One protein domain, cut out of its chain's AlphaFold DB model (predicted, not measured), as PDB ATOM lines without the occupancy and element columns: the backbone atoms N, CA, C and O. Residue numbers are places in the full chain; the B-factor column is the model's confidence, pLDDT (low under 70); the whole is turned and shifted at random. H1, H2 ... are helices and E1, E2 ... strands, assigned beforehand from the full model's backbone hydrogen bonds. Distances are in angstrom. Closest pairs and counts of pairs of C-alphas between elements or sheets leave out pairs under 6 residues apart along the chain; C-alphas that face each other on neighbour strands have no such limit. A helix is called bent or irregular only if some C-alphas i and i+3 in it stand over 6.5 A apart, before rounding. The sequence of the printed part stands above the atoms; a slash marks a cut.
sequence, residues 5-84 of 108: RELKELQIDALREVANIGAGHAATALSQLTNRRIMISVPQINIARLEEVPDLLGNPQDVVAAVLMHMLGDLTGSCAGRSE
ATOM      1  N   ARG A   5     -28.950 -43.183  -2.224       66.06
ATOM      2  CA  ARG A   5     -29.485 -43.218  -0.857       66.06
ATOM      3  C   ARG A   5     -29.469 -41.861  -0.142       66.06
ATOM      4  O   ARG A   5     -30.141 -41.725   0.873       66.06
ATOM      5  N   GLU A   6     -28.763 -40.861  -0.669       72.25
ATOM      6  CA  GLU A   6     -28.711 -39.491  -0.137       72.25
ATOM      7  C   GLU A   6     -29.747 -38.553  -0.783       72.25
ATOM      8  O   GLU A   6     -29.658 -37.329  -0.639       72.25
ATOM      9  N   LEU A   7     -30.752 -39.096  -1.485       81.56
ATOM     10  CA  LEU A   7     -31.871 -38.286  -1.962       81.56
ATOM     11  C   LEU A   7     -32.536 -37.568  -0.780       81.56
ATOM     12  O   LEU A   7     -33.028 -38.186   0.165       81.56
ATOM     13  N   LYS A   8     -32.567 -36.238  -0.855       86.19
ATOM     14  CA  LYS A   8     -33.219 -35.382   0.138       86.19
ATOM     15  C   LYS A   8     -34.728 -35.613   0.103       86.19
ATOM     16  O   LYS A   8     -35.283 -35.936  -0.947       86.19
ATOM     17  N   GLU A   9     -35.408 -35.340   1.214       86.38
ATOM     18  CA  GLU A   9     -36.872 -35.476   1.333       86.38
ATOM     19  C   GLU A   9     -37.621 -34.796   0.177       86.38
ATOM     20  O   GLU A   9     -38.489 -35.404  -0.441       86.38
ATOM     21  N   LEU A  10     -37.192 -33.587  -0.204       90.25
ATOM     22  CA  LEU A  10     -37.764 -32.853  -1.334       90.25
ATOM     23  C   LEU A  10     -37.677 -33.625  -2.664       90.25
ATOM     24  O   LEU A  10     -38.593 -33.565  -3.480       90.25
ATOM     25  N   GLN A  11     -36.581 -34.346  -2.902       91.19
ATOM     26  CA  GLN A  11     -36.398 -35.129  -4.125       91.19
ATOM     27  C   GLN A  11     -37.268 -36.393  -4.104       91.19
ATOM     28  O   GLN A  11     -37.843 -36.755  -5.128       91.19
ATOM     29  N   ILE A  12     -37.416 -37.033  -2.941       90.06
ATOM     30  CA  ILE A  12     -38.318 -38.179  -2.762       90.06
ATOM     31  C   ILE A  12     -39.776 -37.754  -2.979       90.06
ATOM     32  O   ILE A  12     -40.528 -38.452  -3.660       90.06
ATOM     33  N   ASP A  13     -40.174 -36.596  -2.458       90.06
ATOM     34  CA  ASP A  13     -41.520 -36.060  -2.664       90.06
ATOM     35  C   ASP A  13     -41.771 -35.690  -4.131       90.06
ATOM     36  O   ASP A  13     -42.833 -36.010  -4.668       90.06
ATOM     37  N   ALA A  14     -40.781 -35.115  -4.822       92.38
ATOM     38  CA  ALA A  14     -40.877 -34.863  -6.259       92.38
ATOM     39  C   ALA A  14     -41.075 -36.163  -7.061       92.38
ATOM     40  O   ALA A  14     -41.927 -36.221  -7.950       92.38
ATOM     41  N   LEU A  15     -40.345 -37.232  -6.722       91.50
ATOM     42  CA  LEU A  15     -40.542 -38.548  -7.338       91.50
ATOM     43  C   LEU A  15     -41.944 -39.103  -7.057       91.50
ATOM     44  O   LEU A  15     -42.558 -39.695  -7.945       91.50
ATOM     45  N   ARG A  16     -42.472 -38.896  -5.843       91.56
ATOM     46  CA  ARG A  16     -43.823 -39.334  -5.472       91.56
ATOM     47  C   ARG A  16     -44.882 -38.617  -6.301       91.56
ATOM     48  O   ARG A  16     -45.818 -39.269  -6.757       91.56
ATOM     49  N   GLU A  17     -44.716 -37.320  -6.537       92.44
ATOM     50  CA  GLU A  17     -45.642 -36.542  -7.360       92.44
ATOM     51  C   GLU A  17     -45.636 -37.014  -8.819       92.44
ATOM     52  O   GLU A  17     -46.692 -37.307  -9.384       92.44
ATOM     53  N   VAL A  18     -44.450 -37.207  -9.409       92.69
ATOM     54  CA  VAL A  18     -44.324 -37.747 -10.774       92.69
ATOM     55  C   VAL A  18     -44.957 -39.137 -10.879       92.69
ATOM     56  O   VAL A  18     -45.710 -39.410 -11.818       92.69
ATOM     57  N   ALA A  19     -44.703 -40.012  -9.903       91.38
ATOM     58  CA  ALA A  19     -45.280 -41.350  -9.868       91.38
ATOM     59  C   ALA A  19     -46.811 -41.315  -9.734       91.38
ATOM     60  O   ALA A  19     -47.499 -42.086 -10.404       91.38
ATOM     61  N   ASN A  20     -47.356 -40.410  -8.918       91.00
ATOM     62  CA  ASN A  20     -48.796 -40.238  -8.748       91.00
ATOM     63  C   ASN A  20     -49.482 -39.767 -10.045       91.00
ATOM     64  O   ASN A  20     -50.497 -40.338 -10.450       91.00
ATOM     65  N   ILE A  21     -48.900 -38.789 -10.748       93.00
ATOM     66  CA  ILE A  21     -49.407 -38.315 -12.046       93.00
ATOM     67  C   ILE A  21     -49.361 -39.443 -13.088       93.00
ATOM     68  O   ILE A  21     -50.361 -39.724 -13.755       93.00
ATOM     69  N   GLY A  22     -48.222 -40.137 -13.201       91.94
ATOM     70  CA  GLY A  22     -48.053 -41.260 -14.128       91.94
ATOM     71  C   GLY A  22     -49.044 -42.396 -13.858       91.94
ATOM     72  O   GLY A  22     -49.671 -42.914 -14.786       91.94
ATOM     73  N   ALA A  23     -49.257 -42.728 -12.584       91.19
ATOM     74  CA  ALA A  23     -50.263 -43.690 -12.157       91.19
ATOM     75  C   ALA A  23     -51.680 -43.246 -12.551       91.19
ATOM     76  O   ALA A  23     -52.431 -44.052 -13.093       91.19
ATOM     77  N   GLY A  24     -52.047 -41.978 -12.353       91.81
ATOM     78  CA  GLY A  24     -53.352 -41.445 -12.758       91.81
ATOM     79  C   GLY A  24     -53.621 -41.581 -14.262       91.81
ATOM     80  O   GLY A  24     -54.702 -42.028 -14.670       91.81
ATOM     81  N   HIS A  25     -52.621 -41.278 -15.096       93.62
ATOM     82  CA  HIS A  25     -52.703 -41.491 -16.544       93.62
ATOM     83  C   HIS A  25     -52.853 -42.975 -16.897       93.62
ATOM     84  O   HIS A  25     -53.737 -43.331 -17.680       93.62
ATOM     85  N   ALA A  26     -52.060 -43.852 -16.274       92.12
ATOM     86  CA  ALA A  26     -52.160 -45.294 -16.481       92.12
ATOM     87  C   ALA A  26     -53.535 -45.845 -16.060       92.12
ATOM     88  O   ALA A  26     -54.126 -46.638 -16.792       92.12
ATOM     89  N   ALA A  27     -54.088 -45.390 -14.929       93.31
ATOM     90  CA  ALA A  27     -55.425 -45.765 -14.463       93.31
ATOM     91  C   ALA A  27     -56.502 -45.360 -15.472       93.31
ATOM     92  O   ALA A  27     -57.396 -46.151 -15.769       93.31
ATOM     93  N   THR A  28     -56.403 -44.145 -16.015       94.88
ATOM     94  CA  THR A  28     -57.349 -43.622 -17.008       94.88
ATOM     95  C   THR A  28     -57.286 -44.424 -18.303       94.88
ATOM     96  O   THR A  28     -58.318 -44.909 -18.771       94.88
ATOM     97  N   ALA A  29     -56.085 -44.640 -18.847       96.00
ATOM     98  CA  ALA A  29     -55.890 -45.435 -20.057       96.00
ATOM     99  C   ALA A  29     -56.398 -46.873 -19.868       96.00
ATOM    100  O   ALA A  29     -57.162 -47.385 -20.683       96.00
ATOM    101  N   LEU A  30     -56.056 -47.514 -18.748       93.00
ATOM    102  CA  LEU A  30     -56.499 -48.874 -18.459       93.00
ATOM    103  C   LEU A  30     -58.014 -48.946 -18.207       93.00
ATOM    104  O   LEU A  30     -58.660 -49.915 -18.610       93.00
ATOM    105  N   SER A  31     -58.607 -47.917 -17.594       96.50
ATOM    106  CA  SER A  31     -60.056 -47.806 -17.404       96.50
ATOM    107  C   SER A  31     -60.793 -47.731 -18.737       96.50
ATOM    108  O   SER A  31     -61.856 -48.335 -18.866       96.50
ATOM    109  N   GLN A  32     -60.243 -47.011 -19.717       97.19
ATOM    110  CA  GLN A  32     -60.796 -46.929 -21.071       97.19
ATOM    111  C   GLN A  32     -60.647 -48.264 -21.808       97.19
ATOM    112  O   GLN A  32     -61.622 -48.768 -22.357       97.19
ATOM    113  N   LEU A  33     -59.462 -48.882 -21.746       97.06
ATOM    114  CA  LEU A  33     -59.189 -50.173 -22.390       97.06
ATOM    115  C   LEU A  33     -60.057 -51.314 -21.844       97.06
ATOM    116  O   LEU A  33     -60.456 -52.204 -22.589       97.06
ATOM    117  N   THR A  34     -60.344 -51.306 -20.541       96.00
ATOM    118  CA  THR A  34     -61.098 -52.382 -19.871       96.00
ATOM    119  C   THR A  34     -62.568 -52.049 -19.634       96.00
ATOM    120  O   THR A  34     -63.317 -52.908 -19.168       96.00
ATOM    121  N   ASN A  35     -62.983 -50.814 -19.931       95.19
ATOM    122  CA  ASN A  35     -64.309 -50.265 -19.648       95.19
ATOM    123  C   ASN A  35     -64.750 -50.446 -18.179       95.19
ATOM    124  O   ASN A  35     -65.907 -50.747 -17.874       95.19
ATOM    125  N   ARG A  36     -63.803 -50.312 -17.246       94.12
ATOM    126  CA  ARG A  36     -64.017 -50.465 -15.801       94.12
ATOM    127  C   ARG A  36     -63.342 -49.329 -15.065       94.12
ATOM    128  O   ARG A  36     -62.226 -48.976 -15.402       94.12
ATOM    129  N   ARG A  37     -63.975 -48.815 -14.009       91.62
ATOM    130  CA  ARG A  37     -63.334 -47.824 -13.138       91.62
ATOM    131  C   ARG A  37     -62.112 -48.444 -12.463       91.62
ATOM    132  O   ARG A  37     -62.243 -49.439 -11.750       91.62
ATOM    133  N   ILE A  38     -60.956 -47.825 -12.663       91.56
ATOM    134  CA  ILE A  38     -59.693 -48.207 -12.033       91.56
ATOM    135  C   ILE A  38     -59.245 -47.060 -11.141       91.56
ATOM    136  O   ILE A  38     -59.252 -45.904 -11.549       91.56
ATOM    137  N   MET A  39     -58.897 -47.397  -9.904       87.81
ATOM    138  CA  MET A  39     -58.363 -46.467  -8.919       87.81
ATOM    139  C   MET A  39     -56.965 -46.956  -8.553       87.81
ATOM    140  O   MET A  39     -56.807 -48.129  -8.211       87.81
ATOM    141  N   ILE A  40     -55.971 -46.074  -8.634       87.31
ATOM    142  CA  ILE A  40     -54.598 -46.351  -8.210       87.31
ATOM    143  C   ILE A  40     -54.282 -45.425  -7.036       87.31
ATOM    144  O   ILE A  40     -54.659 -44.256  -7.048       87.31
ATOM    145  N   SER A  41     -53.652 -45.971  -5.999       84.75
ATOM    146  CA  SER A  41     -53.210 -45.218  -4.824       84.75
ATOM    147  C   SER A  41     -51.779 -44.724  -5.011       84.75
ATOM    148  O   SER A  41     -50.997 -45.346  -5.729       84.75
ATOM    149  N   VAL A  42     -51.441 -43.625  -4.332       78.81
ATOM    150  CA  VAL A  42     -50.086 -43.058  -4.334       78.81
ATOM    151  C   VAL A  42     -49.082 -44.126  -3.874       78.81
ATOM    152  O   VAL A  42     -49.284 -44.715  -2.806       78.81
ATOM    153  N   PRO A  43     -48.015 -44.396  -4.644       80.38
ATOM    154  CA  PRO A  43     -47.016 -45.380  -4.255       80.38
ATOM    155  C   PRO A  43     -46.131 -44.861  -3.114       80.38
ATOM    156  O   PRO A  43     -45.824 -43.670  -3.022       80.38
ATOM    157  N   GLN A  44     -45.677 -45.778  -2.258       86.06
ATOM    158  CA  GLN A  44     -44.549 -45.517  -1.365       86.06
ATOM    159  C   GLN A  44     -43.243 -45.659  -2.148       86.06
ATOM    160  O   GLN A  44     -43.121 -46.535  -3.003       86.06
ATOM    161  N   ILE A  45     -42.271 -44.798  -1.852       89.12
ATOM    162  CA  ILE A  45     -40.948 -44.823  -2.480       89.12
ATOM    163  C   ILE A  45     -39.945 -45.295  -1.440       89.12
ATOM    164  O   ILE A  45     -39.853 -44.706  -0.365       89.12
ATOM    165  N   ASN A  46     -39.205 -46.349  -1.776       87.56
ATOM    166  CA  ASN A  46     -38.096 -46.856  -0.986       87.56
ATOM    167  C   ASN A  46     -36.882 -47.051  -1.899       87.56
ATOM    168  O   ASN A  46     -37.012 -47.614  -2.987       87.56
ATOM    169  N   ILE A  47     -35.718 -46.583  -1.458       88.50
ATOM    170  CA  ILE A  47     -34.464 -46.692  -2.202       88.50
ATOM    171  C   ILE A  47     -33.693 -47.859  -1.596       88.50
ATOM    172  O   ILE A  47     -33.184 -47.770  -0.482       88.50
ATOM    173  N   ALA A  48     -33.622 -48.960  -2.333       87.19
ATOM    174  CA  ALA A  48     -32.986 -50.192  -1.890       87.19
ATOM    175  C   ALA A  48     -32.059 -50.735  -2.979       87.19
ATOM    176  O   ALA A  48     -32.218 -50.440  -4.167       87.19
ATOM    177  N   ARG A  49     -31.079 -51.543  -2.578       88.50
ATOM    178  CA  ARG A  49     -30.257 -52.312  -3.514       88.50
ATOM    179  C   ARG A  49     -31.075 -53.459  -4.086       88.50
ATOM    180  O   ARG A  49     -31.975 -53.984  -3.440       88.50
ATOM    181  N   LEU A  50     -30.703 -53.900  -5.285       87.38
ATOM    182  CA  LEU A  50     -31.392 -54.997  -5.963       87.38
ATOM    183  C   LEU A  50     -31.391 -56.298  -5.141       87.38
ATOM    184  O   LEU A  50     -32.367 -57.035  -5.173       87.38
ATOM    185  N   GLU A  51     -30.328 -56.548  -4.374       89.44
ATOM    186  CA  GLU A  51     -30.218 -57.697  -3.463       89.44
ATOM    187  C   GLU A  51     -31.255 -57.689  -2.327       89.44
ATOM    188  O   GLU A  51     -31.595 -58.747  -1.820       89.44
ATOM    189  N   GLU A  52     -31.799 -56.520  -1.975       89.31
ATOM    190  CA  GLU A  52     -32.795 -56.340  -0.907       89.31
ATOM    191  C   GLU A  52     -34.233 -56.509  -1.450       89.31
ATOM    192  O   GLU A  52     -35.184 -56.675  -0.693       89.31
ATOM    193  N   VAL A  53     -34.418 -56.488  -2.778       87.75
ATOM    194  CA  VAL A  53     -35.737 -56.552  -3.432       87.75
ATOM    195  C   VAL A  53     -36.469 -57.889  -3.224       87.75
ATOM    196  O   VAL A  53     -37.677 -57.840  -2.985       87.75
ATOM    197  N   PRO A  54     -35.826 -59.075  -3.292       85.94
ATOM    198  CA  PRO A  54     -36.508 -60.348  -3.048       85.94
ATOM    199  C   PRO A  54     -37.206 -60.400  -1.685       85.94
ATOM    200  O   PRO A  54     -38.355 -60.833  -1.612       85.94
ATOM    201  N   ASP A  55     -36.560 -59.870  -0.645       85.94
ATOM    202  CA  ASP A  55     -37.098 -59.845   0.718       85.94
ATOM    203  C   ASP A  55     -38.321 -58.921   0.838       85.94
ATOM    204  O   ASP A  55     -39.242 -59.186   1.610       85.94
ATOM    205  N   LEU A  56     -38.375 -57.862   0.024       83.56
ATOM    206  CA  LEU A  56     -39.512 -56.936  -0.046       83.56
ATOM    207  C   LEU A  56     -40.695 -57.492  -0.851       83.56
ATOM    208  O   LEU A  56     -41.824 -57.029  -0.690       83.56
ATOM    209  N   LEU A  57     -40.457 -58.459  -1.740       80.12
ATOM    210  CA  LEU A  57     -41.483 -59.000  -2.630       80.12
ATOM    211  C   LEU A  57     -42.339 -60.091  -1.964       80.12
ATOM    212  O   LEU A  57     -43.405 -60.410  -2.485       80.12
ATOM    213  N   GLY A  58     -41.947 -60.642  -0.816       80.50
ATOM    214  CA  GLY A  58     -42.702 -61.678  -0.097       80.50
ATOM    215  C   GLY A  58     -42.092 -63.069  -0.256       80.50
ATOM    216  O   GLY A  58     -40.895 -63.197  -0.495       80.50
ATOM    217  N   ASN A  59     -42.884 -64.137  -0.102       82.69
ATOM    218  CA  ASN A  59     -42.301 -65.480  -0.046       82.69
ATOM    219  C   ASN A  59     -41.738 -65.899  -1.416       82.69
ATOM    220  O   ASN A  59     -42.452 -65.808  -2.418       82.69
ATOM    221  N   PRO A  60     -40.522 -66.474  -1.473       80.56
ATOM    222  CA  PRO A  60     -39.919 -66.949  -2.724       80.56
ATOM    223  C   PRO A  60     -40.726 -68.031  -3.458       80.56
ATOM    224  O   PRO A  60     -40.505 -68.274  -4.638       80.56
ATOM    225  N   GLN A  61     -41.642 -68.699  -2.754       82.19
ATOM    226  CA  GLN A  61     -42.481 -69.775  -3.291       82.19
ATOM    227  C   GLN A  61     -43.812 -69.269  -3.871       82.19
ATOM    228  O   GLN A  61     -44.571 -70.049  -4.449       82.19
ATOM    229  N   ASP A  62     -44.122 -67.979  -3.719       84.75
ATOM    230  CA  ASP A  62     -45.380 -67.419  -4.200       84.75
ATOM    231  C   ASP A  62     -45.339 -67.228  -5.722       84.75
ATOM    232  O   ASP A  62     -44.561 -66.440  -6.262       84.75
ATOM    233  N   VAL A  63     -46.228 -67.928  -6.435       83.12
ATOM    234  CA  VAL A  63     -46.386 -67.758  -7.885       83.12
ATOM    235  C   VAL A  63     -47.044 -66.417  -8.172       83.12
ATOM    236  O   VAL A  63     -48.188 -66.164  -7.776       83.12
ATOM    237  N   VAL A  64     -46.331 -65.569  -8.907       86.19
ATOM    238  CA  VAL A  64     -46.739 -64.192  -9.186       86.19
ATOM    239  C   VAL A  64     -46.698 -63.908 -10.675       86.19
ATOM    240  O   VAL A  64     -45.860 -64.437 -11.402       86.19
ATOM    241  N   ALA A  65     -47.613 -63.062 -11.139       89.06
ATOM    242  CA  ALA A  65     -47.512 -62.503 -12.478       89.06
ATOM    243  C   ALA A  65     -46.618 -61.263 -12.415       89.06
ATOM    244  O   ALA A  65     -46.763 -60.445 -11.503       89.06
ATOM    245  N   ALA A  66     -45.713 -61.113 -13.377       90.00
ATOM    246  CA  ALA A  66     -44.825 -59.964 -13.461       90.00
ATOM    247  C   ALA A  66     -44.821 -59.372 -14.872       90.00
ATOM    248  O   ALA A  66     -45.028 -60.078 -15.858       90.00
ATOM    249  N   VAL A  67     -44.577 -58.069 -14.948       92.25
ATOM    250  CA  VAL A  67     -44.387 -57.317 -16.188       92.25
ATOM    251  C   VAL A  67     -43.020 -56.658 -16.108       92.25
ATOM    252  O   VAL A  67     -42.764 -55.911 -15.168       92.25
ATOM    253  N   LEU A  68     -42.151 -56.928 -17.079       93.56
ATOM    254  CA  LEU A  68     -40.845 -56.287 -17.206       93.56
ATOM    255  C   LEU A  68     -40.863 -55.362 -18.424       93.56
ATOM    256  O   LEU A  68     -41.244 -55.776 -19.516       93.56
ATOM    257  N   MET A  69     -40.453 -54.115 -18.227       93.56
ATOM    258  CA  MET A  69     -40.330 -53.102 -19.268       93.56
ATOM    259  C   MET A  69     -38.898 -52.586 -19.300       93.56
ATOM    260  O   MET A  69     -38.346 -52.244 -18.256       93.56
ATOM    261  N   HIS A  70     -38.310 -52.491 -20.488       95.25
ATOM    262  CA  HIS A  70     -36.995 -51.890 -20.687       95.25
ATOM    263  C   HIS A  70     -37.152 -50.458 -21.199       95.25
ATOM    264  O   HIS A  70     -37.896 -50.214 -22.147       95.25
ATOM    265  N   MET A  71     -36.452 -49.521 -20.565       95.19
ATOM    266  CA  MET A  71     -36.378 -48.119 -20.965       95.19
ATOM    267  C   MET A  71     -35.041 -47.873 -21.662       95.19
ATOM    268  O   MET A  71     -33.986 -48.273 -21.161       95.19
ATOM    269  N   LEU A  72     -35.108 -47.242 -22.830       94.62
ATOM    270  CA  LEU A  72     -33.973 -46.918 -23.690       94.62
ATOM    271  C   LEU A  72     -33.994 -45.415 -23.996       94.62
ATOM    272  O   LEU A  72     -35.072 -44.829 -24.097       94.62
ATOM    273  N   GLY A  73     -32.819 -44.818 -24.204       93.25
ATOM    274  CA  GLY A  73     -32.667 -43.391 -24.509       93.25
ATOM    275  C   GLY A  73     -32.154 -42.595 -23.312       93.25
ATOM    276  O   GLY A  73     -31.265 -43.062 -22.604       93.25
ATOM    277  N   ASP A  74     -32.710 -41.402 -23.097       91.50
ATOM    278  CA  ASP A  74     -32.240 -40.445 -22.079       91.50
ATOM    279  C   ASP A  74     -32.327 -40.992 -20.647       91.50
ATOM    280  O   ASP A  74     -31.515 -40.648 -19.788       91.50
ATOM    281  N   LEU A  75     -33.281 -41.893 -20.400       90.19
ATOM    282  CA  LEU A  75     -33.335 -42.720 -19.204       90.19
ATOM    283  C   LEU A  75     -33.157 -44.184 -19.611       90.19
ATOM    284  O   LEU A  75     -33.994 -44.752 -20.316       90.19
ATOM    285  N   THR A  76     -32.076 -44.802 -19.139       94.19
ATOM    286  CA  THR A  76     -31.814 -46.230 -19.343       94.19
ATOM    287  C   THR A  76     -32.084 -47.008 -18.066       94.19
ATOM    288  O   THR A  76     -31.727 -46.589 -16.966       94.19
ATOM    289  N   GLY A  77     -32.744 -48.153 -18.202       92.88
ATOM    290  CA  GLY A  77     -33.064 -48.998 -17.060       92.88
ATOM    291  C   GLY A  77     -34.184 -49.978 -17.356       92.88
ATOM    292  O   GLY A  77     -34.635 -50.115 -18.492       92.88
ATOM    293  N   SER A  78     -34.636 -50.678 -16.323       93.06
ATOM    294  CA  SER A  78     -35.777 -51.585 -16.430       93.06
ATOM    295  C   SER A  78     -36.758 -51.337 -15.294       93.06
ATOM    296  O   SER A  78     -36.350 -51.165 -14.148       93.06
ATOM    297  N   CYS A  79     -38.049 -51.351 -15.612       90.75
ATOM    298  CA  CYS A  79     -39.140 -51.298 -14.649       90.75
ATOM    299  C   CYS A  79     -39.790 -52.677 -14.563       90.75
ATOM    300  O   CYS A  79     -40.246 -53.211 -15.574       90.75
ATOM    301  N   ALA A  80     -39.864 -53.237 -13.358       89.81
ATOM    302  CA  ALA A  80     -40.565 -54.487 -13.093       89.81
ATOM    303  C   ALA A  80     -41.799 -54.220 -12.219       89.81
ATOM    304  O   ALA A  80     -41.695 -53.605 -11.162       89.81
ATOM    305  N   GLY A  81     -42.967 -54.686 -12.655       87.88
ATOM    306  CA  GLY A  81     -44.208 -54.667 -11.887       87.88
ATOM    307  C   GLY A  81     -44.625 -56.082 -11.506       87.88
ATOM    308  O   GLY A  81     -44.586 -56.980 -12.344       87.88
ATOM    309  N   ARG A  82     -45.059 -56.284 -10.262       86.06
ATOM    310  CA  ARG A  82     -45.637 -57.547  -9.784       86.06
ATOM    311  C   ARG A  82     -47.142 -57.386  -9.605       86.06
ATOM    312  O   ARG A  82     -47.608 -56.391  -9.061       86.06
ATOM    313  N   SER A  83     -47.902 -58.390 -10.022       84.56
ATOM    314  CA  SER A  83     -49.326 -58.512  -9.739       84.56
ATOM    315  C   SER A  83     -49.550 -59.653  -8.756       84.56
ATOM    316  O   SER A  83     -49.140 -60.795  -8.982       84.56
ATOM    317  N   GLU A  84     -50.214 -59.333  -7.650       74.94
ATOM    318  CA  GLU A  84     -50.676 -60.333  -6.704       74.94
ATOM    319  C   GLU A  84     -51.957 -60.987  -7.224       74.94
ATOM    320  O   GLU A  84     -52.956 -60.323  -7.528       74.94
TER     321      GLU A  84
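AT A GLANCE: This is residues 5 to 84 of the 108 residues of a protein of Gemmatimonadetes bacterium (UniProt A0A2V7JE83). A long helix, H1, and a two-stranded hairpin, E1 and E2, stand apart from each other in a loose, open arrangement. The long link of residues 35 to 49 folds back along H1 and leads to the short helix H2, whose residues 50 to 55 stick out free. The printed part has 80 residues, with two named helices and two named strands in the order H1, H2, E1, E2; the sheet is E1 - E2, antiparallel, and the class is mixed, helices and strands. The whole is loose, with a radius of gyration of the C-alphas of 14.9 A and spans of 40 by 37 by 27 A.

HOW THE PARTS SIT: E1, residues 65 to 71, and E2, residues 77 to 83, form a hairpin with a tight link, antiparallel at 162 degrees between directions. C-alphas 68 and 80 face each other at 4.5 A. N 67 and O 81, and N 79 and O 69, are within hydrogen-bond range, each pair at 2.8 A. H1, residues 9 to 34, is apart from both strands. H2, residues 50 to 57, is apart from H1. H2 is only just apart from E2, with their closest C-alphas 8.4 A from each other. Every O i to N i+4 pair is within hydrogen-bond range in H1, and 2 of 4 in H2.

IN THESE COORDINATES: E1 is 20.1 A long and E2 20.2 A, the latter ending at C-alpha 83 (-49.326, -58.512, -9.739). H1 runs 36.4 A from C-alpha 9 (-36.872, -35.476, 1.333) to C-alpha 34 (-61.098, -52.382, -19.871). H2 is 11.4 A long and only just irregular: C-alphas 51 and 54 are 6.8 A apart.

THE WHOLE: The two C-alphas farthest apart, those of Glu 6 and Asn 35, are separated by 42.0 A. The printed part has no cut. The link from H1 to H2 is long, with 15 residues, and that from H2 to E1 is short, with 7. The mean pLDDT of the printed part is 88.9, and residue 5 is under 70.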